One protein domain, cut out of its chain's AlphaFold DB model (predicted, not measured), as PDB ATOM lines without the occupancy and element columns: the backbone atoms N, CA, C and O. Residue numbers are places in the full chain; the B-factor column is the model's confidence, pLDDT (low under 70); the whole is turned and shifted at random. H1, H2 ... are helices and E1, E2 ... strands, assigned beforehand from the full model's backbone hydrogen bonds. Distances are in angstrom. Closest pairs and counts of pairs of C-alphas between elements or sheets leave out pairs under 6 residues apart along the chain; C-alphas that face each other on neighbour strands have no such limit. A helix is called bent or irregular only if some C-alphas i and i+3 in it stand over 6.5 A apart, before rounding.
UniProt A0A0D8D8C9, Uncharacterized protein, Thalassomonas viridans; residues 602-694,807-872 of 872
ATOM      1  N   THR A 602     169.434 154.714 225.779       91.69
ATOM      2  CA  THR A 602     169.084 154.637 227.201       91.69
ATOM      3  C   THR A 602     170.345 154.670 228.055       91.69
ATOM      4  O   THR A 602     171.431 154.303 227.604       91.69
ATOM      5  N   LYS A 603     170.205 155.126 229.301       92.88
ATOM      6  CA  LYS A 603     171.311 155.182 230.255       92.88
ATOM      7  C   LYS A 603     170.884 154.707 231.638       92.88
ATOM      8  O   LYS A 603     169.753 154.971 232.046       92.88
ATOM      9  N   ALA A 604     171.801 154.071 232.353       93.94
ATOM     10  CA  ALA A 604     171.740 153.911 233.804       93.94
ATOM     11  C   ALA A 604     172.610 154.994 234.449       93.94
ATOM     12  O   ALA A 604     173.627 155.360 233.864       93.94
ATOM     13  N   THR A 605     172.219 155.526 235.605       92.81
ATOM     14  CA  THR A 605     172.968 156.565 236.336       92.81
ATOM     15  C   THR A 605     173.407 156.049 237.698       92.81
ATOM     16  O   THR A 605     172.625 155.337 238.323       92.81
ATOM     17  N   LEU A 606     174.598 156.451 238.153       90.50
ATOM     18  CA  LEU A 606     175.158 156.077 239.456       90.50
ATOM     19  C   LEU A 606     174.218 156.472 240.606       90.50
ATOM     20  O   LEU A 606     173.873 155.621 241.417       90.50
ATOM     21  N   GLY A 607     173.724 157.715 240.608       87.69
ATOM     22  CA  GLY A 607     172.909 158.238 241.712       87.69
ATOM     23  C   GLY A 607     173.742 158.576 242.953       87.69
ATOM     24  O   GLY A 607     174.963 158.681 242.858       87.69
ATOM     25  N   ASP A 608     173.069 158.788 244.086       80.69
ATOM     26  CA  ASP A 608     173.708 159.135 245.363       80.69
ATOM     27  C   ASP A 608     174.664 158.017 245.824       80.69
ATOM     28  O   ASP A 608     174.351 156.831 245.715       80.69
ATOM     29  N   THR A 609     175.835 158.408 246.334       73.06
ATOM     30  CA  THR A 609     176.909 157.507 246.786       73.06
ATOM     31  C   THR A 609     176.846 157.302 248.303       73.06
ATOM     32  O   THR A 609     177.006 158.275 249.047       73.06
ATOM     33  N   ASP A 610     176.644 156.063 248.762       73.88
ATOM     34  CA  ASP A 610     176.536 155.708 250.186       73.88
ATOM     35  C   ASP A 610     177.839 155.106 250.764       73.88
ATOM     36  O   ASP A 610     178.099 155.265 251.958       73.88
ATOM     37  N   GLN A 611     178.660 154.422 249.952       64.75
ATOM     38  CA  GLN A 611     179.880 153.704 250.381       64.75
ATOM     39  C   GLN A 611     181.183 154.399 249.951       64.75
ATOM     40  O   GLN A 611     182.279 153.920 250.243       64.75
ATOM     41  N   GLY A 612     181.073 155.550 249.286       78.38
ATOM     42  CA  GLY A 612     182.195 156.333 248.779       78.38
ATOM     43  C   GLY A 612     182.431 156.086 247.289       78.38
ATOM     44  O   GLY A 612     182.186 155.002 246.762       78.38
ATOM     45  N   ALA A 613     182.944 157.107 246.595       83.00
ATOM     46  CA  ALA A 613     182.994 157.138 245.131       83.00
ATOM     47  C   ALA A 613     183.716 155.934 244.489       83.00
ATOM     48  O   ALA A 613     183.333 155.508 243.400       83.00
ATOM     49  N   THR A 614     184.728 155.354 245.144       87.81
ATOM     50  CA  THR A 614     185.471 154.194 244.621       87.81
ATOM     51  C   THR A 614     184.605 152.933 244.547       87.81
ATOM     52  O   THR A 614     184.413 152.391 243.462       87.81
ATOM     53  N   LEU A 615     184.055 152.468 245.673       90.62
ATOM     54  CA  LEU A 615     183.272 151.227 245.707       90.62
ATOM     55  C   LEU A 615     181.910 151.393 245.037       90.62
ATOM     56  O   LEU A 615     181.470 150.492 244.320       90.62
ATOM     57  N   ASP A 616     181.276 152.559 245.204       90.31
ATOM     58  CA  ASP A 616     179.992 152.853 244.568       90.31
ATOM     59  C   ASP A 616     180.124 152.844 243.038       90.31
ATOM     60  O   ASP A 616     179.268 152.288 242.347       90.31
ATOM     61  N   SER A 617     181.220 153.386 242.486       93.38
ATOM     62  CA  SER A 617     181.450 153.377 241.034       93.38
ATOM     63  C   SER A 617     181.703 151.973 240.481       93.38
ATOM     64  O   SER A 617     181.084 151.616 239.477       93.38
ATOM     65  N   LEU A 618     182.533 151.149 241.132       94.81
ATOM     66  CA  LEU A 618     182.749 149.760 240.704       94.81
ATOM     67  C   LEU A 618     181.450 148.950 240.794       94.81
ATOM     68  O   LEU A 618     181.084 148.249 239.847       94.81
ATOM     69  N   THR A 619     180.713 149.107 241.895       95.00
ATOM     70  CA  THR A 619     179.429 148.437 242.112       95.00
ATOM     71  C   THR A 619     178.415 148.796 241.042       95.00
ATOM     72  O   THR A 619     177.762 147.926 240.460       95.00
ATOM     73  N   PHE A 620     178.310 150.083 240.730       95.38
ATOM     74  CA  PHE A 620     177.460 150.579 239.661       95.38
ATOM     75  C   PHE A 620     177.854 150.029 238.290       95.38
ATOM     76  O   PHE A 620     176.968 149.611 237.536       95.38
ATOM     77  N   ILE A 621     179.152 149.993 237.967       95.81
ATOM     78  CA  ILE A 621     179.653 149.442 236.702       95.81
ATOM     79  C   ILE A 621     179.250 147.971 236.577       95.81
ATOM     80  O   ILE A 621     178.586 147.607 235.606       95.81
ATOM     81  N   VAL A 622     179.583 147.138 237.566       96.50
ATOM     82  CA  VAL A 622     179.298 145.694 237.534       96.50
ATOM     83  C   VAL A 622     177.795 145.431 237.479       96.50
ATOM     84  O   VAL A 622     177.347 144.703 236.597       96.50
ATOM     85  N   ASN A 623     176.993 146.057 238.343       95.88
ATOM     86  CA  ASN A 623     175.540 145.845 238.359       95.88
ATOM     87  C   ASN A 623     174.873 146.278 237.052       95.88
ATOM     88  O   ASN A 623     173.987 145.588 236.540       95.88
ATOM     89  N   THR A 624     175.313 147.399 236.477       96.25
ATOM     90  CA  THR A 624     174.788 147.851 235.187       96.25
ATOM     91  C   THR A 624     175.157 146.869 234.081       96.25
ATOM     92  O   THR A 624     174.283 146.462 233.317       96.25
ATOM     93  N   LEU A 625     176.413 146.423 234.017       96.00
ATOM     94  CA  LEU A 625     176.855 145.451 233.016       96.00
ATOM     95  C   LEU A 625     176.178 144.083 233.191       96.00
ATOM     96  O   LEU A 625     175.764 143.505 232.190       96.00
ATOM     97  N   ARG A 626     175.958 143.603 234.425       95.75
ATOM     98  CA  ARG A 626     175.148 142.400 234.714       95.75
ATOM     99  C   ARG A 626     173.749 142.523 234.119       95.75
ATOM    100  O   ARG A 626     173.299 141.623 233.419       95.75
ATOM    101  N   SER A 627     173.093 143.672 234.308       94.56
ATOM    102  CA  SER A 627     171.759 143.920 233.736       94.56
ATOM    103  C   SER A 627     171.742 143.946 232.201       94.56
ATOM    104  O   SER A 627     170.721 143.649 231.588       94.56
ATOM    105  N   MET A 628     172.875 144.288 231.580       94.31
ATOM    106  CA  MET A 628     173.060 144.283 230.127       94.31
ATOM    107  C   MET A 628     173.487 142.910 229.585       94.31
ATOM    108  O   MET A 628     173.358 142.675 228.385       94.31
ATOM    109  N   ASN A 629     173.994 142.014 230.437       94.12
ATOM    110  CA  ASN A 629     174.436 140.667 230.078       94.12
ATOM    111  C   ASN A 629     173.307 139.624 230.152       94.12
ATOM    112  O   ASN A 629     173.578 138.435 230.310       94.12
ATOM    113  N   ASP A 630     172.044 140.047 230.033       89.94
ATOM    114  CA  ASP A 630     170.915 139.116 229.961       89.94
ATOM    115  C   ASP A 630     171.124 138.120 228.808       89.94
ATOM    116  O   ASP A 630     171.590 138.486 227.725       89.94
ATOM    117  N   GLU A 631     170.848 136.843 229.067       89.94
ATOM    118  CA  GLU A 631     171.117 135.729 228.146       89.94
ATOM    119  C   GLU A 631     172.555 135.718 227.559       89.94
ATOM    120  O   GLU A 631     172.758 135.362 226.393       89.94
ATOM    121  N   SER A 632     173.568 136.111 228.346       92.31
ATOM    122  CA  SER A 632     174.982 136.190 227.923       92.31
ATOM    123  C   SER A 632     175.230 137.183 226.775       92.31
ATOM    124  O   SER A 632     176.139 137.003 225.955       92.31
ATOM    125  N   ALA A 633     174.414 138.235 226.647       92.25
ATOM    126  CA  ALA A 633     174.515 139.184 225.537       92.25
ATOM    127  C   ALA A 633     175.882 139.888 225.444       92.25
ATOM    128  O   ALA A 633     176.397 140.057 224.335       92.25
ATOM    129  N   LEU A 634     176.489 140.285 226.572       92.69
ATOM    130  CA  LEU A 634     177.814 140.915 226.578       92.69
ATOM    131  C   LEU A 634     178.915 139.896 226.294       92.69
ATOM    132  O   LEU A 634     179.782 140.169 225.467       92.69
ATOM    133  N   GLU A 635     178.848 138.708 226.896       93.50
ATOM    134  CA  GLU A 635     179.803 137.621 226.637       93.50
ATOM    135  C   GLU A 635     179.856 137.261 225.148       93.50
ATOM    136  O   GLU A 635     180.933 137.164 224.561       93.50
ATOM    137  N   ASN A 636     178.690 137.147 224.507       92.88
ATOM    138  CA  ASN A 636     178.591 136.872 223.077       92.88
ATOM    139  C   ASN A 636     179.208 137.993 222.224       92.88
ATOM    140  O   ASN A 636     179.829 137.710 221.197       92.88
ATOM    141  N   LYS A 637     179.067 139.262 222.635       90.88
ATOM    142  CA  LYS A 637     179.683 140.404 221.938       90.88
ATOM    143  C   LYS A 637     181.198 140.428 222.103       90.88
ATOM    144  O   LYS A 637     181.886 140.622 221.106       90.88
ATOM    145  N   VAL A 638     181.713 140.175 223.306       89.50
ATOM    146  CA  VAL A 638     183.162 140.077 223.563       89.50
ATOM    147  C   VAL A 638     183.769 138.894 222.808       89.50
ATOM    148  O   VAL A 638     184.821 139.027 222.192       89.50
ATOM    149  N   ALA A 639     183.080 137.751 222.762       90.06
ATOM    150  CA  ALA A 639     183.521 136.592 221.987       90.06
ATOM    151  C   ALA A 639     183.539 136.860 220.470       90.06
ATOM    152  O   ALA A 639     184.375 136.307 219.754       90.06
ATOM    153  N   ALA A 640     182.622 137.694 219.969       88.00
ATOM    154  CA  ALA A 640     182.596 138.115 218.569       88.00
ATOM    155  C   ALA A 640     183.635 139.206 218.254       88.00
ATOM    156  O   ALA A 640     184.131 139.274 217.128       88.00
ATOM    157  N   ASN A 641     183.951 140.056 219.231       83.44
ATOM    158  CA  ASN A 641     184.930 141.126 219.128       83.44
ATOM    159  C   ASN A 641     185.567 141.403 220.497       83.44
ATOM    160  O   ASN A 641     184.965 142.058 221.345       83.44
ATOM    161  N   GLU A 642     186.819 140.985 220.676       80.19
ATOM    162  CA  GLU A 642     187.584 141.195 221.917       80.19
ATOM    163  C   GLU A 642     187.764 142.680 222.285       80.19
ATOM    164  O   GLU A 642     187.993 143.016 223.441       80.19
ATOM    165  N   ASN A 643     187.623 143.586 221.310       79.88
ATOM    166  CA  ASN A 643     187.704 145.032 221.511       79.88
ATOM    167  C   ASN A 643     186.336 145.679 221.765       79.88
ATOM    168  O   ASN A 643     186.226 146.912 221.741       79.88
ATOM    169  N   PHE A 644     185.288 144.877 221.970       87.56
ATOM    170  CA  PHE A 644     183.979 145.388 222.340       87.56
ATOM    171  C   PHE A 644     184.071 146.187 223.645       87.56
ATOM    172  O   PHE A 644     184.750 145.817 224.602       87.56
ATOM    173  N   SER A 645     183.395 147.328 223.662       89.94
ATOM    174  CA  SER A 645     183.463 148.283 224.757       89.94
ATOM    175  C   SER A 645     182.147 149.016 224.926       89.94
ATOM    176  O   SER A 645     181.476 149.320 223.935       89.94
ATOM    177  N   VAL A 646     181.823 149.361 226.170       91.56
ATOM    178  CA  VAL A 646     180.566 150.028 226.531       91.56
ATOM    179  C   VAL A 646     180.833 151.492 226.895       91.56
ATOM    180  O   VAL A 646     181.718 151.756 227.705       91.56
ATOM    181  N   PRO A 647     180.104 152.472 226.335       90.81
ATOM    182  CA  PRO A 647     180.321 153.877 226.674       90.81
ATOM    183  C   PRO A 647     179.890 154.196 228.105       90.81
ATOM    184  O   PRO A 647     178.763 153.890 228.507       90.81
ATOM    185  N   ILE A 648     180.758 154.893 228.834       90.19
ATOM    186  CA  ILE A 648     180.459 155.491 230.135       90.19
ATOM    187  C   ILE A 648     180.752 156.990 230.076       90.19
ATOM    188  O   ILE A 648     181.767 157.427 229.537       90.19
ATOM    189  N   GLN A 649     179.846 157.784 230.623       87.81
ATOM    190  CA  GLN A 649     179.985 159.218 230.801       87.81
ATOM    191  C   GLN A 649     180.053 159.496 232.291       87.81
ATOM    192  O   GLN A 649     179.086 159.251 233.002       87.81
ATOM    193  N   THR A 650     181.150 160.061 232.757       80.31
ATOM    194  CA  THR A 650     181.203 160.681 234.074       80.31
ATOM    195  C   THR A 650     180.949 162.174 233.893       80.31
ATOM    196  O   THR A 650     181.179 162.683 232.804       80.31
ATOM    197  N   GLY A 651     180.394 162.910 234.860       71.56
ATOM    198  CA  GLY A 651     179.844 164.263 234.611       71.56
ATOM    199  C   GLY A 651     180.722 165.241 233.795       71.56
ATOM    200  O   GLY A 651     180.195 166.160 233.164       71.56
ATOM    201  N   HIS A 652     182.043 165.028 233.771       72.75
ATOM    202  CA  HIS A 652     183.033 165.820 233.042       72.75
ATOM    203  C   HIS A 652     183.690 165.073 231.863       72.75
ATOM    204  O   HIS A 652     184.185 165.726 230.946       72.75
ATOM    205  N   HIS A 653     183.634 163.737 231.826       79.38
ATOM    206  CA  HIS A 653     184.411 162.907 230.902       79.38
ATOM    207  C   HIS A 653     183.593 161.795 230.240       79.38
ATOM    208  O   HIS A 653     182.516 161.419 230.690       79.38
ATOM    209  N   ALA A 654     184.120 161.231 229.157       81.44
ATOM    210  CA  ALA A 654     183.612 159.991 228.587       81.44
ATOM    211  C   ALA A 654     184.737 159.003 228.332       81.44
ATOM    212  O   ALA A 654     185.759 159.348 227.735       81.44
ATOM    213  N   PHE A 655     184.478 157.762 228.736       83.31
ATOM    214  CA  PHE A 655     185.370 156.625 228.594       83.31
ATOM    215  C   PHE A 655     184.670 155.490 227.857       83.31
ATOM    216  O   PHE A 655     183.454 155.489 227.630       83.31
ATOM    217  N   LEU A 656     185.470 154.495 227.504       87.12
ATOM    218  CA  LEU A 656     184.989 153.212 227.031       87.12
ATOM    219  C   LEU A 656     185.338 152.160 228.072       87.12
ATOM    220  O   LEU A 656     186.518 151.912 228.326       87.12
ATOM    221  N   LEU A 657     184.308 151.543 228.646       91.31
ATOM    222  CA  LEU A 657     184.472 150.403 229.525       91.31
ATOM    223  C   LEU A 657     185.049 149.241 228.723       91.31
ATOM    224  O   LEU A 657     184.480 148.842 227.699       91.31
ATOM    225  N   LYS A 658     186.185 148.723 229.181       89.44
ATOM    226  CA  LYS A 658     186.852 147.555 228.615       89.44
ATOM    227  C   LYS A 658     186.366 146.333 229.374       89.44
ATOM    228  O   LYS A 658     186.541 146.242 230.581       89.44
ATOM    229  N   LEU A 659     185.738 145.409 228.658       90.31
ATOM    230  CA  LEU A 659     185.195 144.185 229.234       90.31
ATOM    231  C   LEU A 659     186.304 143.133 229.367       90.31
ATOM    232  O   LEU A 659     186.308 142.135 228.647       90.31
ATOM    233  N   THR A 660     187.288 143.401 230.233       90.00
ATOM    234  CA  THR A 660     188.412 142.482 230.464       90.00
ATOM    235  C   THR A 660     187.929 141.181 231.113       90.00
ATOM    236  O   THR A 660     186.827 141.152 231.665       90.00
ATOM    237  N   PRO A 661     188.717 140.090 231.062       91.31
ATOM    238  CA  PRO A 661     188.347 138.832 231.708       91.31
ATOM    239  C   PRO A 661     187.996 138.986 233.194       91.31
ATOM    240  O   PRO A 661     187.038 138.373 233.658       91.31
ATOM    241  N   GLU A 662     188.718 139.841 233.918       91.56
ATOM    242  CA  GLU A 662     188.515 140.111 235.344       91.56
ATOM    243  C   GLU A 662     187.165 140.799 235.572       91.56
ATOM    244  O   GLU A 662     186.357 140.321 236.367       91.56
ATOM    245  N   LEU A 663     186.856 141.856 234.812       93.81
ATOM    246  CA  LEU A 663     185.554 142.521 234.897       93.81
ATOM    247  C   LEU A 663     184.413 141.594 234.451       93.81
ATOM    248  O   LEU A 663     183.358 141.551 235.081       93.81
ATOM    249  N   MET A 664     184.618 140.824 233.380       95.19
ATOM    250  CA  MET A 664     183.617 139.883 232.874       95.19
ATOM    251  C   MET A 664     183.361 138.721 233.832       95.19
ATOM    252  O   MET A 664     182.241 138.215 233.853       95.19
ATOM    253  N   SER A 665     184.333 138.340 234.667       95.06
ATOM    254  CA  SER A 665     184.110 137.368 235.745       95.06
ATOM    255  C   SER A 665     183.061 137.865 236.746       95.06
ATOM    256  O   SER A 665     182.186 137.100 237.147       95.06
ATOM    257  N   ALA A 666     183.067 139.167 237.052       95.00
ATOM    258  CA  ALA A 666     182.052 139.809 237.881       95.00
ATOM    259  C   ALA A 666     180.691 139.815 237.180       95.00
ATOM    260  O   ALA A 666     179.662 139.500 237.777       95.00
ATOM    261  N   VAL A 667     180.686 140.185 235.897       95.56
ATOM    262  CA  VAL A 667     179.475 140.373 235.084       95.56
ATOM    263  C   VAL A 667     178.760 139.056 234.776       95.56
ATOM    264  O   VAL A 667     177.535 139.048 234.666       95.56
ATOM    265  N   GLY A 668     179.500 137.958 234.626       94.06
ATOM    266  CA  GLY A 668     178.954 136.617 234.404       94.06
ATOM    267  C   GLY A 668     178.649 135.837 235.688       94.06
ATOM    268  O   GLY A 668     178.072 134.755 235.606       94.06
ATOM    269  N   SER A 669     179.038 136.350 236.860       93.19
ATOM    270  CA  SER A 669     178.787 135.694 238.149       93.19
ATOM    271  C   SER A 669     177.359 135.959 238.655       93.19
ATOM    272  O   SER A 669     176.859 137.085 238.593       93.19
ATOM    273  N   ASP A 670     176.733 134.905 239.192       92.19
ATOM    274  CA  ASP A 670     175.456 134.954 239.921       92.19
ATOM    275  C   ASP A 670     175.634 135.372 241.399       92.19
ATOM    276  O   ASP A 670     174.640 135.560 242.109       92.19
ATOM    277  N   ASP A 671     176.876 135.485 241.877       93.12
ATOM    278  CA  ASP A 671     177.201 135.792 243.270       93.12
ATOM    279  C   ASP A 671     176.857 137.248 243.610       93.12
ATOM    280  O   ASP A 671     176.837 138.137 242.740       93.12
ATOM    281  N   ASP A 672     176.598 137.514 244.896       93.75
ATOM    282  CA  ASP A 672     176.463 138.889 245.365       93.75
ATOM    283  C   ASP A 672     177.749 139.661 245.045       93.75
ATOM    284  O   ASP A 672     178.848 139.105 245.043       93.75
ATOM    285  N   ILE A 673     177.624 140.945 244.718       92.50
ATOM    286  CA  ILE A 673     178.801 141.722 244.342       92.50
ATOM    287  C   ILE A 673     179.801 141.832 245.498       92.50
ATOM    288  O   ILE A 673     180.998 141.864 245.237       92.50
ATOM    289  N   ALA A 674     179.329 141.835 246.747       91.75
ATOM    290  CA  ALA A 674     180.199 141.822 247.916       91.75
ATOM    291  C   ALA A 674     181.004 140.518 248.003       91.75
ATOM    292  O   ALA A 674     182.196 140.565 248.297       91.75
ATOM    293  N   ASP A 675     180.382 139.379 247.678       93.75
ATOM    294  CA  ASP A 675     181.059 138.079 247.643       93.75
ATOM    295  C   ASP A 675     182.118 138.061 246.527       93.75
ATOM    296  O   ASP A 675     183.266 137.698 246.766       93.75
ATOM    297  N   TRP A 676     181.781 138.554 245.327       94.31
ATOM    298  CA  TRP A 676     182.755 138.681 244.234       94.31
ATOM    299  C   TRP A 676     183.904 139.641 244.575       94.31
ATOM    300  O   TRP A 676     185.057 139.363 244.238       94.31
ATOM    301  N   MET A 677     183.617 140.771 245.232       92.19
ATOM    302  CA  MET A 677     184.649 141.713 245.672       92.19
ATOM    303  C   MET A 677     185.572 141.075 246.712       92.19
ATOM    304  O   MET A 677     186.782 141.237 246.591       92.19
ATOM    305  N   ALA A 678     185.038 140.313 247.669       91.69
ATOM    306  CA  ALA A 678     185.841 139.576 248.643       91.69
ATOM    307  C   ALA A 678     186.703 138.489 247.978       91.69
ATOM    308  O   ALA A 678     187.890 138.377 248.276       91.69
ATOM    309  N   ASP A 679     186.161 137.749 247.008       90.88
ATOM    310  CA  ASP A 679     186.922 136.747 246.250       90.88
ATOM    311  C   ASP A 679     188.018 137.377 245.369       90.88
ATOM    312  O   ASP A 679     189.078 136.782 245.163       90.88
ATOM    313  N   THR A 680     187.776 138.581 244.841       90.88
ATOM    314  CA  THR A 680     188.696 139.272 243.921       90.88
ATOM    315  C   THR A 680     189.767 140.071 244.659       90.88
ATOM    316  O   THR A 680     190.931 140.047 244.268       90.88
ATOM    317  N   PHE A 681     189.394 140.789 245.716       90.31
ATOM    318  CA  PHE A 681     190.258 141.744 246.418       90.31
ATOM    319  C   PHE A 681     190.637 141.303 247.838       90.31
ATOM    320  O   PHE A 681     191.504 141.923 248.447       90.31
ATOM    321  N   GLY A 682     190.041 140.225 248.350       87.88
ATOM    322  CA  GLY A 682     190.217 139.747 249.719       87.88
ATOM    323  C   GLY A 682     189.135 140.249 250.681       87.88
ATOM    324  O   GLY A 682     188.443 141.239 250.430       87.88
ATOM    325  N   ASP A 683     188.993 139.553 251.812       83.75
ATOM    326  CA  ASP A 683     188.126 139.985 252.911       83.75
ATOM    327  C   ASP A 683     188.589 141.351 253.459       83.75
ATOM    328  O   ASP A 683     189.782 141.588 253.642       83.75
ATOM    329  N   GLY A 684     187.643 142.252 253.749       76.75
ATOM    330  CA  GLY A 684     187.947 143.596 254.268       76.75
ATOM    331  C   GLY A 684     188.312 144.634 253.202       76.75
ATOM    332  O   GLY A 684     188.806 145.707 253.539       76.75
ATOM    333  N   TYR A 685     188.037 144.359 251.923       81.06
ATOM    334  CA  TYR A 685     188.302 145.267 250.798       81.06
ATOM    335  C   TYR A 685     187.723 146.694 250.965       81.06
ATOM    336  O   TYR A 685     188.178 147.629 250.297       81.06
ATOM    337  N   ASP A 686     186.705 146.865 251.816       74.56
ATOM    338  CA  ASP A 686     185.949 148.098 252.040       74.56
ATOM    339  C   ASP A 686     186.458 148.960 253.204       74.56
ATOM    340  O   ASP A 686     186.409 150.189 253.125       74.56
ATOM    341  N   PHE A 687     186.975 148.340 254.266       70.88
ATOM    342  CA  PHE A 687     187.526 149.032 255.439       70.88
ATOM    343  C   PHE A 687     189.058 148.980 255.520       70.88
ATOM    344  O   PHE A 687     189.643 149.679 256.351       70.88
ATOM    345  N   GLY A 688     189.690 148.210 254.631       67.38
ATOM    346  CA  GLY A 688     191.076 147.779 254.750       67.38
ATOM    347  C   GLY A 688     191.152 146.388 255.373       67.38
ATOM    348  O   GLY A 688     190.361 146.048 256.256       67.38
ATOM    349  N   ALA A 689     192.074 145.560 254.885       64.94
ATOM    350  CA  ALA A 689     192.272 144.229 255.440       64.94
ATOM    351  C   ALA A 689     192.804 144.353 256.876       64.94
ATOM    352  O   ALA A 689     193.820 144.999 257.110       64.94
ATOM    353  N   ASP A 690     192.143 143.697 257.833       57.62
ATOM    354  CA  ASP A 690     192.653 143.560 259.206       57.62
ATOM    355  C   ASP A 690     193.785 142.507 259.299       57.62
ATOM    356  O   ASP A 690     194.362 142.313 260.369       57.62
ATOM    357  N   ASP A 691     194.080 141.801 258.199       66.25
ATOM    358  CA  ASP A 691     195.000 140.662 258.153       66.25
ATOM    359  C   ASP A 691     196.090 140.848 257.077       66.25
ATOM    360  O   ASP A 691     195.961 140.426 255.922       66.25
ATOM    361  N   PHE A 692     197.186 141.504 257.473       78.50
ATOM    362  CA  PHE A 692     198.415 141.635 256.683       78.50
ATOM    363  C   PHE A 692     199.384 140.450 256.899       78.50
ATOM    364  O   PHE A 692     200.554 140.525 256.508       78.50
ATOM    365  N   ASP A 693     198.926 139.320 257.459       77.25
ATOM    366  CA  ASP A 693     199.774 138.136 257.693       77.25
ATOM    367  C   ASP A 693     200.266 137.491 256.383       77.25
ATOM    368  O   ASP A 693     201.200 136.688 256.389       77.25
ATOM    369  N   ASN A 694     199.663 137.848 255.245       79.56
ATOM    370  CA  ASN A 694     200.051 137.364 253.918       79.56
ATOM    371  C   ASN A 694     201.270 138.087 253.318       79.56
ATOM    372  O   ASN A 694     201.709 137.719 252.228       79.56
ATOM    373  N   ASP A 807     200.133 138.998 245.600       80.88
ATOM    374  CA  ASP A 807     199.774 139.075 244.183       80.88
ATOM    375  C   ASP A 807     198.721 140.160 243.952       80.88
ATOM    376  O   ASP A 807     197.745 140.283 244.690       80.88
ATOM    377  N   GLU A 808     198.962 140.995 242.945       79.81
ATOM    378  CA  GLU A 808     198.068 142.096 242.645       79.81
ATOM    379  C   GLU A 808     196.886 141.609 241.818       79.81
ATOM    380  O   GLU A 808     197.060 141.100 240.709       79.81
ATOM    381  N   ASN A 809     195.684 141.871 242.324       85.69
ATOM    382  CA  ASN A 809     194.460 141.754 241.550       85.69
ATOM    383  C   ASN A 809     193.988 143.149 241.137       85.69
ATOM    384  O   ASN A 809     193.323 143.851 241.898       85.69
ATOM    385  N   THR A 810     194.331 143.549 239.912       91.31
ATOM    386  CA  THR A 810     193.819 144.778 239.295       91.31
ATOM    387  C   THR A 810     192.633 144.448 238.394       91.31
ATOM    388  O   THR A 810     192.772 143.733 237.400       91.31
ATOM    389  N   VAL A 811     191.465 145.028 238.666       93.56
ATOM    390  CA  VAL A 811     190.322 144.969 237.746       93.56
ATOM    391  C   VAL A 811     190.352 146.199 236.852       93.56
ATOM    392  O   VAL A 811     189.944 147.287 237.261       93.56
ATOM    393  N   ILE A 812     190.839 146.040 235.623       92.12
ATOM    394  CA  ILE A 812     190.821 147.109 234.621       92.12
ATOM    395  C   ILE A 812     189.396 147.289 234.097       92.12
ATOM    396  O   ILE A 812     188.800 146.362 233.553       92.12
ATOM    397  N   VAL A 813     188.854 148.501 234.221       91.38
ATOM    398  CA  VAL A 813     187.483 148.812 233.789       91.38
ATOM    399  C   VAL A 813     187.426 149.715 232.572       91.38
ATOM    400  O   VAL A 813     186.435 149.681 231.852       91.38
ATOM    401  N   ALA A 814     188.453 150.521 232.310       86.94
ATOM    402  CA  ALA A 814     188.464 151.450 231.186       86.94
ATOM    403  C   ALA A 814     189.878 151.650 230.632       86.94
ATOM    404  O   ALA A 814     190.871 151.470 231.328       86.94
ATOM    405  N   ASP A 815     189.960 152.064 229.370       78.50
ATOM    406  CA  ASP A 815     191.176 152.634 228.782       78.50
ATOM    407  C   ASP A 815     190.943 154.130 228.558       78.50
ATOM    408  O   ASP A 815     189.858 154.549 228.131       78.50
ATOM    409  N   THR A 816     191.953 154.938 228.853       64.00
ATOM    410  CA  THR A 816     191.942 156.355 228.525       64.00
ATOM    411  C   THR A 816     191.977 156.529 227.015       64.00
ATOM    412  O   THR A 816     192.779 155.978 226.259       64.00
ATOM    413  N   ASN A 817     191.107 157.411 226.553       61.00
ATOM    414  CA  ASN A 817     191.324 158.103 225.302       61.00
ATOM    415  C   ASN A 817     192.416 159.186 225.447       61.00
ATOM    416  O   ASN A 817     192.831 159.722 224.437       61.00
ATOM    417  N   TRP A 818     192.924 159.534 226.631       52.38
ATOM    418  CA  TRP A 818     193.805 160.698 226.816       52.38
ATOM    419  C   TRP A 818     195.236 160.412 226.358       52.38
ATOM    420  O   TRP A 818     195.782 159.348 226.621       52.38
ATOM    421  N   GLY A 819     195.835 161.374 225.658       40.75
ATOM    422  CA  GLY A 819     197.244 161.332 225.266       40.75
ATOM    423  C   GLY A 819     197.955 162.531 225.875       40.75
ATOM    424  O   GLY A 819     197.698 163.670 225.488       40.75
ATOM    425  N   ASN A 820     198.794 162.280 226.869       37.00
ATOM    426  CA  ASN A 820     199.711 163.259 227.444       37.00
ATOM    427  C   ASN A 820     201.152 162.746 227.367       37.00
ATOM    428  O   ASN A 820     201.875 162.799 228.355       37.00
ATOM    429  N   GLY A 821     201.545 162.211 226.210       41.75
ATOM    430  CA  GLY A 821     202.878 161.649 225.969       41.75
ATOM    431  C   GLY A 821     203.059 160.228 226.490       41.75
ATOM    432  O   GLY A 821     203.618 159.398 225.778       41.75
ATOM    433  N   ASP A 822     202.488 159.920 227.653       41.72
ATOM    434  CA  ASP A 822     202.441 158.571 228.226       41.72
ATOM    435  C   ASP A 822     201.172 157.881 227.723       41.72
ATOM    436  O   ASP A 822     200.098 157.964 228.328       41.72
ATOM    437  N   ASN A 823     201.267 157.333 226.514       54.66
ATOM    438  CA  ASN A 823     200.121 156.788 225.792       54.66
ATOM    439  C   ASN A 823     199.549 155.559 226.525       54.66
ATOM    440  O   ASN A 823     200.179 155.050 227.412       54.66
ATOM    441  N   HIS A 824     198.298 155.156 226.301       63.78
ATOM    442  CA  HIS A 824     197.651 153.995 226.952       63.78
ATOM    443  C   HIS A 824     197.672 153.943 228.502       63.78
ATOM    444  O   HIS A 824     198.244 153.041 229.116       63.78
ATOM    445  N   LYS A 825     196.922 154.849 229.139       76.00
ATOM    446  CA  LYS A 825     196.575 154.721 230.564       76.00
ATOM    447  C   LYS A 825     195.298 153.912 230.728       76.00
ATOM    448  O   LYS A 825     194.270 154.294 230.179       76.00
ATOM    449  N   GLN A 826     195.329 152.839 231.497       85.31
ATOM    450  CA  GLN A 826     194.135 152.102 231.893       85.31
ATOM    451  C   GLN A 826     193.653 152.593 233.252       85.31
ATOM    452  O   GLN A 826     194.461 152.933 234.108       85.31
ATOM    453  N   PHE A 827     192.343 152.615 233.455       89.56
ATOM    454  CA  PHE A 827     191.760 152.816 234.773       89.56
ATOM    455  C   PHE A 827     191.225 151.503 235.297       89.56
ATOM    456  O   PHE A 827     190.578 150.741 234.569       89.56
ATOM    457  N   GLY A 828     191.463 151.268 236.574       93.69
ATOM    458  CA  GLY A 828     191.020 150.067 237.240       93.69
ATOM    459  C   GLY A 828     190.843 150.269 238.726       93.69
ATOM    460  O   GLY A 828     190.912 151.383 239.246       93.69
ATOM    461  N   TYR A 829     190.620 149.150 239.390       95.00
ATOM    462  CA  TYR A 829     190.526 149.060 240.831       95.00
ATOM    463  C   TYR A 829     191.571 148.061 241.301       95.00
ATOM    464  O   TYR A 829     191.647 146.961 240.753       95.00
ATOM    465  N   SER A 830     192.396 148.466 242.260       94.06
ATOM    466  CA  SER A 830     193.445 147.627 242.842       94.06
ATOM    467  C   SER A 830     193.438 147.762 244.356       94.06
ATOM    468  O   SER A 830     192.964 148.763 244.898       94.06
ATOM    469  N   VAL A 831     193.957 146.751 245.037       91.62
ATOM    470  CA  VAL A 831     194.104 146.757 246.491       91.62
ATOM    471  C   VAL A 831     195.304 147.619 246.861       91.62
ATOM    472  O   VAL A 831     196.406 147.411 246.354       91.62
ATOM    473  N   SER A 832     195.095 148.583 247.756       91.88
ATOM    474  CA  SER A 832     196.177 149.349 248.372       91.88
ATOM    475  C   SER A 832     197.122 148.389 249.103       91.88
ATOM    476  O   SER A 832     196.681 147.713 250.037       91.88
ATOM    477  N   PRO A 833     198.414 148.314 248.737       89.31
ATOM    478  CA  PRO A 833     199.369 147.496 249.475       89.31
ATOM    479  C   PRO A 833     199.626 148.043 250.887       89.31
ATOM    480  O   PRO A 833     200.100 147.323 251.759       89.31
ATOM    481  N   HIS A 834     199.310 149.310 251.145       90.00
ATOM    482  CA  HIS A 834     199.381 149.861 252.487       90.00
ATOM    483  C   HIS A 834     198.145 149.512 253.323       90.00
ATOM    484  O   HIS A 834     198.288 148.997 254.426       90.00
ATOM    485  N   THR A 835     196.934 149.794 252.841       89.88
ATOM    486  CA  THR A 835     195.732 149.713 253.690       89.88
ATOM    487  C   THR A 835     194.891 148.466 253.460       89.88
ATOM    488  O   THR A 835     193.966 148.218 254.224       89.88
ATOM    489  N   GLY A 836     195.138 147.702 252.396       88.19
ATOM    490  CA  GLY A 836     194.264 146.607 251.967       88.19
ATOM    491  C   GLY A 836     192.908 147.070 251.414       88.19
ATOM    492  O   GLY A 836     192.085 146.239 251.047       88.19
ATOM    493  N   ALA A 837     192.650 148.381 251.346       90.38
ATOM    494  CA  ALA A 837     191.406 148.916 250.802       90.38
ATOM    495  C   ALA A 837     191.474 149.012 249.273       90.38
ATOM    496  O   ALA A 837     192.525 149.322 248.705       90.38
ATOM    497  N   VAL A 838     190.343 148.817 248.597       92.31
ATOM    498  CA  VAL A 838     190.263 149.005 247.142       92.31
ATOM    499  C   VAL A 838     190.385 150.485 246.795       92.31
ATOM    500  O   VAL A 838     189.628 151.330 247.278       92.31
ATOM    501  N   LYS A 839     191.318 150.797 245.899       93.12
ATOM    502  CA  LYS A 839     191.556 152.133 245.361       93.12
ATOM    503  C   LYS A 839     191.253 152.184 243.875       93.12
ATOM    504  O   LYS A 839     191.453 151.215 243.145       93.12
ATOM    505  N   PHE A 840     190.787 153.347 243.424       93.31
ATOM    506  CA  PHE A 840     190.725 153.653 242.005       93.31
ATOM    507  C   PHE A 840     192.131 154.014 241.528       93.31
ATOM    508  O   PHE A 840     192.784 154.893 242.097       93.31
ATOM    509  N   VAL A 841     192.612 153.313 240.509       93.00
ATOM    510  CA  VAL A 841     193.998 153.405 240.051       93.00
ATOM    511  C   VAL A 841     194.083 153.675 238.560       93.00
ATOM    512  O   VAL A 841     193.176 153.371 237.782       93.00
ATOM    513  N   GLN A 842     195.214 154.238 238.163       90.38
ATOM    514  CA  GLN A 842     195.631 154.391 236.782       90.38
ATOM    515  C   GLN A 842     196.889 153.558 236.546       90.38
ATOM    516  O   GLN A 842     197.864 153.722 237.275       90.38
ATOM    517  N   VAL A 843     196.878 152.744 235.497       87.31
ATOM    518  CA  VAL A 843     197.998 151.910 235.051       87.31
ATOM    519  C   VAL A 843     198.548 152.474 233.739       87.31
ATOM    520  O   VAL A 843     197.764 152.711 232.822       87.31
ATOM    521  N   ASP A 844     199.848 152.736 233.630       82.00
ATOM    522  CA  ASP A 844     200.480 153.245 232.395       82.00
ATOM    523  C   ASP A 844     200.929 152.126 231.420       82.00
ATOM    524  O   ASP A 844     200.660 150.944 231.646       82.00
ATOM    525  N   GLU A 845     201.608 152.458 230.307       72.31
ATOM    526  CA  GLU A 845     202.066 151.431 229.341       72.31
ATOM    527  C   GLU A 845     203.105 150.486 229.921       72.31
ATOM    528  O   GLU A 845     203.277 149.377 229.402       72.31
ATOM    529  N   GLN A 846     203.840 150.932 230.933       75.94
ATOM    530  CA  GLN A 846     204.865 150.167 231.621       75.94
ATOM    531  C   GLN A 846     204.244 149.252 232.683       75.94
ATOM    532  O   GLN A 846     204.940 148.378 233.192       75.94
ATOM    533  N   GLY A 847     202.941 149.386 232.952       80.62
ATOM    534  CA  GLY A 847     202.254 148.661 234.014       80.62
ATOM    535  C   GLY A 847     202.428 149.313 235.382       80.62
ATOM    536  O   GLY A 847     202.056 148.703 236.378       80.62
ATOM    537  N   GLN A 848     202.994 150.524 235.461       85.12
ATOM    538  CA  GLN A 848     203.111 151.234 236.729       85.12
ATOM    539  C   GLN A 848     201.757 151.780 237.139       85.12
ATOM    540  O   GLN A 848     201.001 152.321 236.327       85.12
ATOM    541  N   ILE A 849     201.478 151.653 238.429       89.88
ATOM    542  CA  ILE A 849     200.177 151.946 239.008       89.88
ATOM    543  C   ILE A 849     200.296 153.199 239.853       89.88
ATOM    544  O   ILE A 849     201.271 153.387 240.580       89.88
ATOM    545  N   SER A 850     199.304 154.071 239.720       89.44
ATOM    546  CA  SER A 850     199.174 155.263 240.547       89.44
ATOM    547  C   SER A 850     197.739 155.458 241.006       89.44
ATOM    548  O   SER A 850     196.798 155.269 240.230       89.44
ATOM    549  N   THR A 851     197.561 155.901 242.242       90.25
ATOM    550  CA  THR A 851     196.244 156.161 242.820       90.25
ATOM    551  C   THR A 851     195.584 157.368 242.152       90.25
ATOM    552  O   THR A 851     196.245 158.311 241.688       90.25
ATOM    553  N   LYS A 852     194.252 157.338 242.055       89.06
ATOM    554  CA  LYS A 852     193.415 158.453 241.608       89.06
ATOM    555  C   LYS A 852     192.236 158.642 242.561       89.06
ATOM    556  O   LYS A 852     191.609 157.688 243.004       89.06
ATOM    557  N   GLU A 853     191.891 159.899 242.813       86.69
ATOM    558  CA  GLU A 853     190.718 160.272 243.609       86.69
ATOM    559  C   GLU A 853     189.428 159.987 242.826       86.69
ATOM    560  O   GLU A 853     189.094 160.712 241.889       86.69
ATOM    561  N   ALA A 854     188.712 158.912 243.167       87.31
ATOM    562  CA  ALA A 854     187.550 158.448 242.408       87.31
ATOM    563  C   ALA A 854     186.427 159.493 242.278       87.31
ATOM    564  O   ALA A 854     185.747 159.519 241.260       87.31
ATOM    565  N   ASP A 855     186.244 160.379 243.254       84.94
ATOM    566  CA  ASP A 855     185.233 161.449 243.264       84.94
ATOM    567  C   ASP A 855     185.502 162.568 242.241       84.94
ATOM    568  O   ASP A 855     184.566 163.208 241.754       84.94
ATOM    569  N   LYS A 856     186.760 162.764 241.828       81.94
ATOM    570  CA  LYS A 856     187.099 163.617 240.673       81.94
ATOM    571  C   LYS A 856     186.669 162.995 239.349       81.94
ATOM    572  O   LYS A 856     186.424 163.710 238.377       81.94
ATOM    573  N   TRP A 857     186.585 161.666 239.301       83.25
ATOM    574  CA  TRP A 857     186.256 160.924 238.090       83.25
ATOM    575  C   TRP A 857     184.792 160.552 238.020       83.25
ATOM    576  O   TRP A 857     184.249 160.611 236.929       83.25
ATOM    577  N   PHE A 858     184.148 160.219 239.133       86.94
ATOM    578  CA  PHE A 858     182.781 159.724 239.210       86.94
ATOM    579  C   PHE A 858     181.926 160.639 240.088       86.94
ATOM    580  O   PHE A 858     182.270 160.950 241.220       86.94
ATOM    581  N   SER A 859     180.771 161.041 239.563       86.25
ATOM    582  CA  SER A 859     179.738 161.780 240.302       86.25
ATOM    583  C   SER A 859     178.374 161.108 240.183       86.25
ATOM    584  O   SER A 859     178.201 160.213 239.357       86.25
ATOM    585  N   GLU A 860     177.373 161.587 240.920       86.12
ATOM    586  CA  GLU A 860     175.983 161.094 240.855       86.12
ATOM    587  C   GLU A 860     175.410 161.101 239.424       86.12
ATOM    588  O   GLU A 860     174.564 160.285 239.052       86.12
ATOM    589  N   SER A 861     175.910 162.018 238.586       85.31
ATOM    590  CA  SER A 861     175.536 162.149 237.174       85.31
ATOM    591  C   SER A 861     176.212 161.140 236.238       85.31
ATOM    592  O   SER A 861     175.866 161.088 235.052       85.31
ATOM    593  N   THR A 862     177.162 160.348 236.749       90.38
ATOM    594  CA  THR A 862     177.833 159.282 236.000       90.38
ATOM    595  C   THR A 862     176.800 158.341 235.419       90.38
ATOM    596  O   THR A 862     175.845 157.965 236.093       90.38
ATOM    597  N   SER A 863     176.975 157.959 234.160       92.44
ATOM    598  CA  SER A 863     176.034 157.109 233.461       92.44
ATOM    599  C   SER A 863     176.677 156.188 232.439       92.44
ATOM    600  O   SER A 863     177.610 156.575 231.744       92.44
ATOM    601  N   ILE A 864     176.141 154.977 232.324       93.75
ATOM    602  CA  ILE A 864     176.523 153.977 231.322       93.75
ATOM    603  C   ILE A 864     175.401 153.897 230.296       93.75
ATOM    604  O   ILE A 864     174.223 153.873 230.665       93.75
ATOM    605  N   LEU A 865     175.753 153.867 229.011       91.56
ATOM    606  CA  LEU A 865     174.769 153.704 227.943       91.56
ATOM    607  C   LEU A 865     174.392 152.228 227.798       91.56
ATOM    608  O   LEU A 865     175.256 151.384 227.571       91.56
ATOM    609  N   THR A 866     173.102 151.927 227.945       88.62
ATOM    610  CA  THR A 866     172.614 150.548 228.108       88.62
ATOM    611  C   THR A 866     172.044 149.928 226.834       88.62
ATOM    612  O   THR A 866     172.015 148.705 226.727       88.62
ATOM    613  N   ASP A 867     171.641 150.723 225.838       83.25
ATOM    614  CA  ASP A 867     171.093 150.196 224.576       83.25
ATOM    615  C   ASP A 867     172.177 149.908 223.530       83.25
ATOM    616  O   ASP A 867     172.258 150.540 222.481       83.25
ATOM    617  N   ILE A 868     173.020 148.920 223.815       78.94
ATOM    618  CA  ILE A 868     174.130 148.521 222.938       78.94
ATOM    619  C   ILE A 868     173.689 147.835 221.642       78.94
ATOM    620  O   ILE A 868     174.500 147.673 220.735       78.94
ATOM    621  N   SER A 869     172.433 147.387 221.551       72.44
ATOM    622  CA  SER A 869     171.951 146.569 220.434       72.44
ATOM    623  C   SER A 869     171.929 147.319 219.103       72.44
ATOM    624  O   SER A 869     172.038 146.700 218.046       72.44
ATOM    625  N   GLN A 870     171.810 148.645 219.161       69.31
ATOM    626  CA  GLN A 870     171.596 149.474 217.981       69.31
ATOM    627  C   GLN A 870     172.894 149.986 217.339       69.31
ATOM    628  O   GLN A 870     172.847 150.516 216.233       69.31
ATOM    629  N   TYR A 871     174.045 149.843 218.009       67.81
ATOM    630  CA  TYR A 871     175.324 150.406 217.546       67.81
ATOM    631  C   TYR A 871     176.531 149.457 217.637       67.81
ATOM    632  O   TYR A 871     177.660 149.884 217.392       67.81
ATOM    633  N   SER A 872     176.303 148.186 217.979       56.88
ATOM    634  CA  SER A 872     177.323 147.126 218.046       56.88
ATOM    635  C   SER A 872     177.409 146.280 216.784       56.88
ATOM    636  O   SER A 872     176.318 145.848 216.339       56.88
TER     637      SER A 872
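Overview. This is residues 602 to 694 and 807 to 872 of the 872 residues of an uncharacterized protein of Thalassomonas viridans (UniProt A0A0D8D8C9). A strongly twisted sheet of eight strands wraps part way round the long helix H1, with E1 and E8 near the later part of H1 and E6 near its beginning. H3 packs on another side of H1 with H4 side by side with it, H2 lies beyond H3, and the short H5 sits near the start of H1. There are 159 residues printed, with five named helices and eight named strands in the order E1 H1 H2 E2 E3 H3 H4 E4 E5 E6 E7 H5 E8; the class is mixed, helices and strands. The sheet's order is E1 E8 E2 E3 E4 E5 E6 E7, antiparallel but for E3 and E4, which meet only at a point. The whole is compact, with a radius of gyration of the C-alphas of 15.3 A and spans of 49 by 41 by 31 A.

Arrangement. The edge strand E1, residues 603 to 605, is antiparallel to E8, residues 863 to 865, with N 604 and O 864 3.0 A apart. E8 is antiparallel to E2, residues 645 to 650, with N 863 and O 649 2.7 A apart. E2 forms a hairpin with E3, residues 653 to 658, with N 650 and O 653 2.8 A apart. E3 meets E4, residues 811 to 815, only at a point, where C-alphas 657 and 814 face each other at 4.4 A. A meander, each strand the antiparallel neighbour of the one before, joins E4, E5, residues 826 to 831, E6, residues 838 to 843, and the edge strand E7, residues 849 to 851; N 813 and O 827, N 828 and O 841, and N 842 and O 850 are 2.8, 3.0 and 2.8 A apart. H1, residues 613 to 628, is on the sheet; its closest C-alphas to E6 are Thr 614 and Phe 840, 5.9 A. With residues 622 to 626 alone it touches H3, residues 661 to 668, at a steep tilt of 62 degrees; the closest C-alphas are Arg 626 and Val 667, 4.8 A. H4, residues 673 to 681, only just touches H1, with 3 pairs of C-alphas within 8 A, the closest Thr 619 and Ile 673, 7.1 A. H2, residues 630 to 640, only just touches H3, closest at the C-alphas of Ser 632 and Gly 668, 7.6 A. H5, residues 854 to 857, touches H1 at the C-alphas of Ala 613 and Asp 855, 5.2 A. In H1 and H4 every O i to N i+4 pair is within hydrogen-bond range, in H2 5 of 7 and in H3 3 of 4; H5 is too short for one.

Along the chain. E1 begins at C-alpha 603 (171.311, 155.182, 230.255). H1 is 22.1 A long, from C-alpha 613 (182.994, 157.138, 245.131); H2 is 16.3 A and irregular, with C-alphas 631 and 634 8.6 A apart. E2 and E3 are each 15.7 A, E5 15.5 A and E6 14.6 A. E8 ends at C-alpha 865 (174.769, 153.704, 227.943).

Size, cuts and confidence. The C-alphas farthest apart are those of Asp 693 and Gln 870, 50.0 A. Residues 695 to 806 are not printed, and C-alphas 694 and 807 are 9.9 A apart across the cut. Of the links that are printed whole, none is long. Residues 682 to 694 hold no named element. Mean pLDDT of the printed part is 84.8; residue 611 and residues 688 to 691, 816 to 824 and 870 to 872 are under 70.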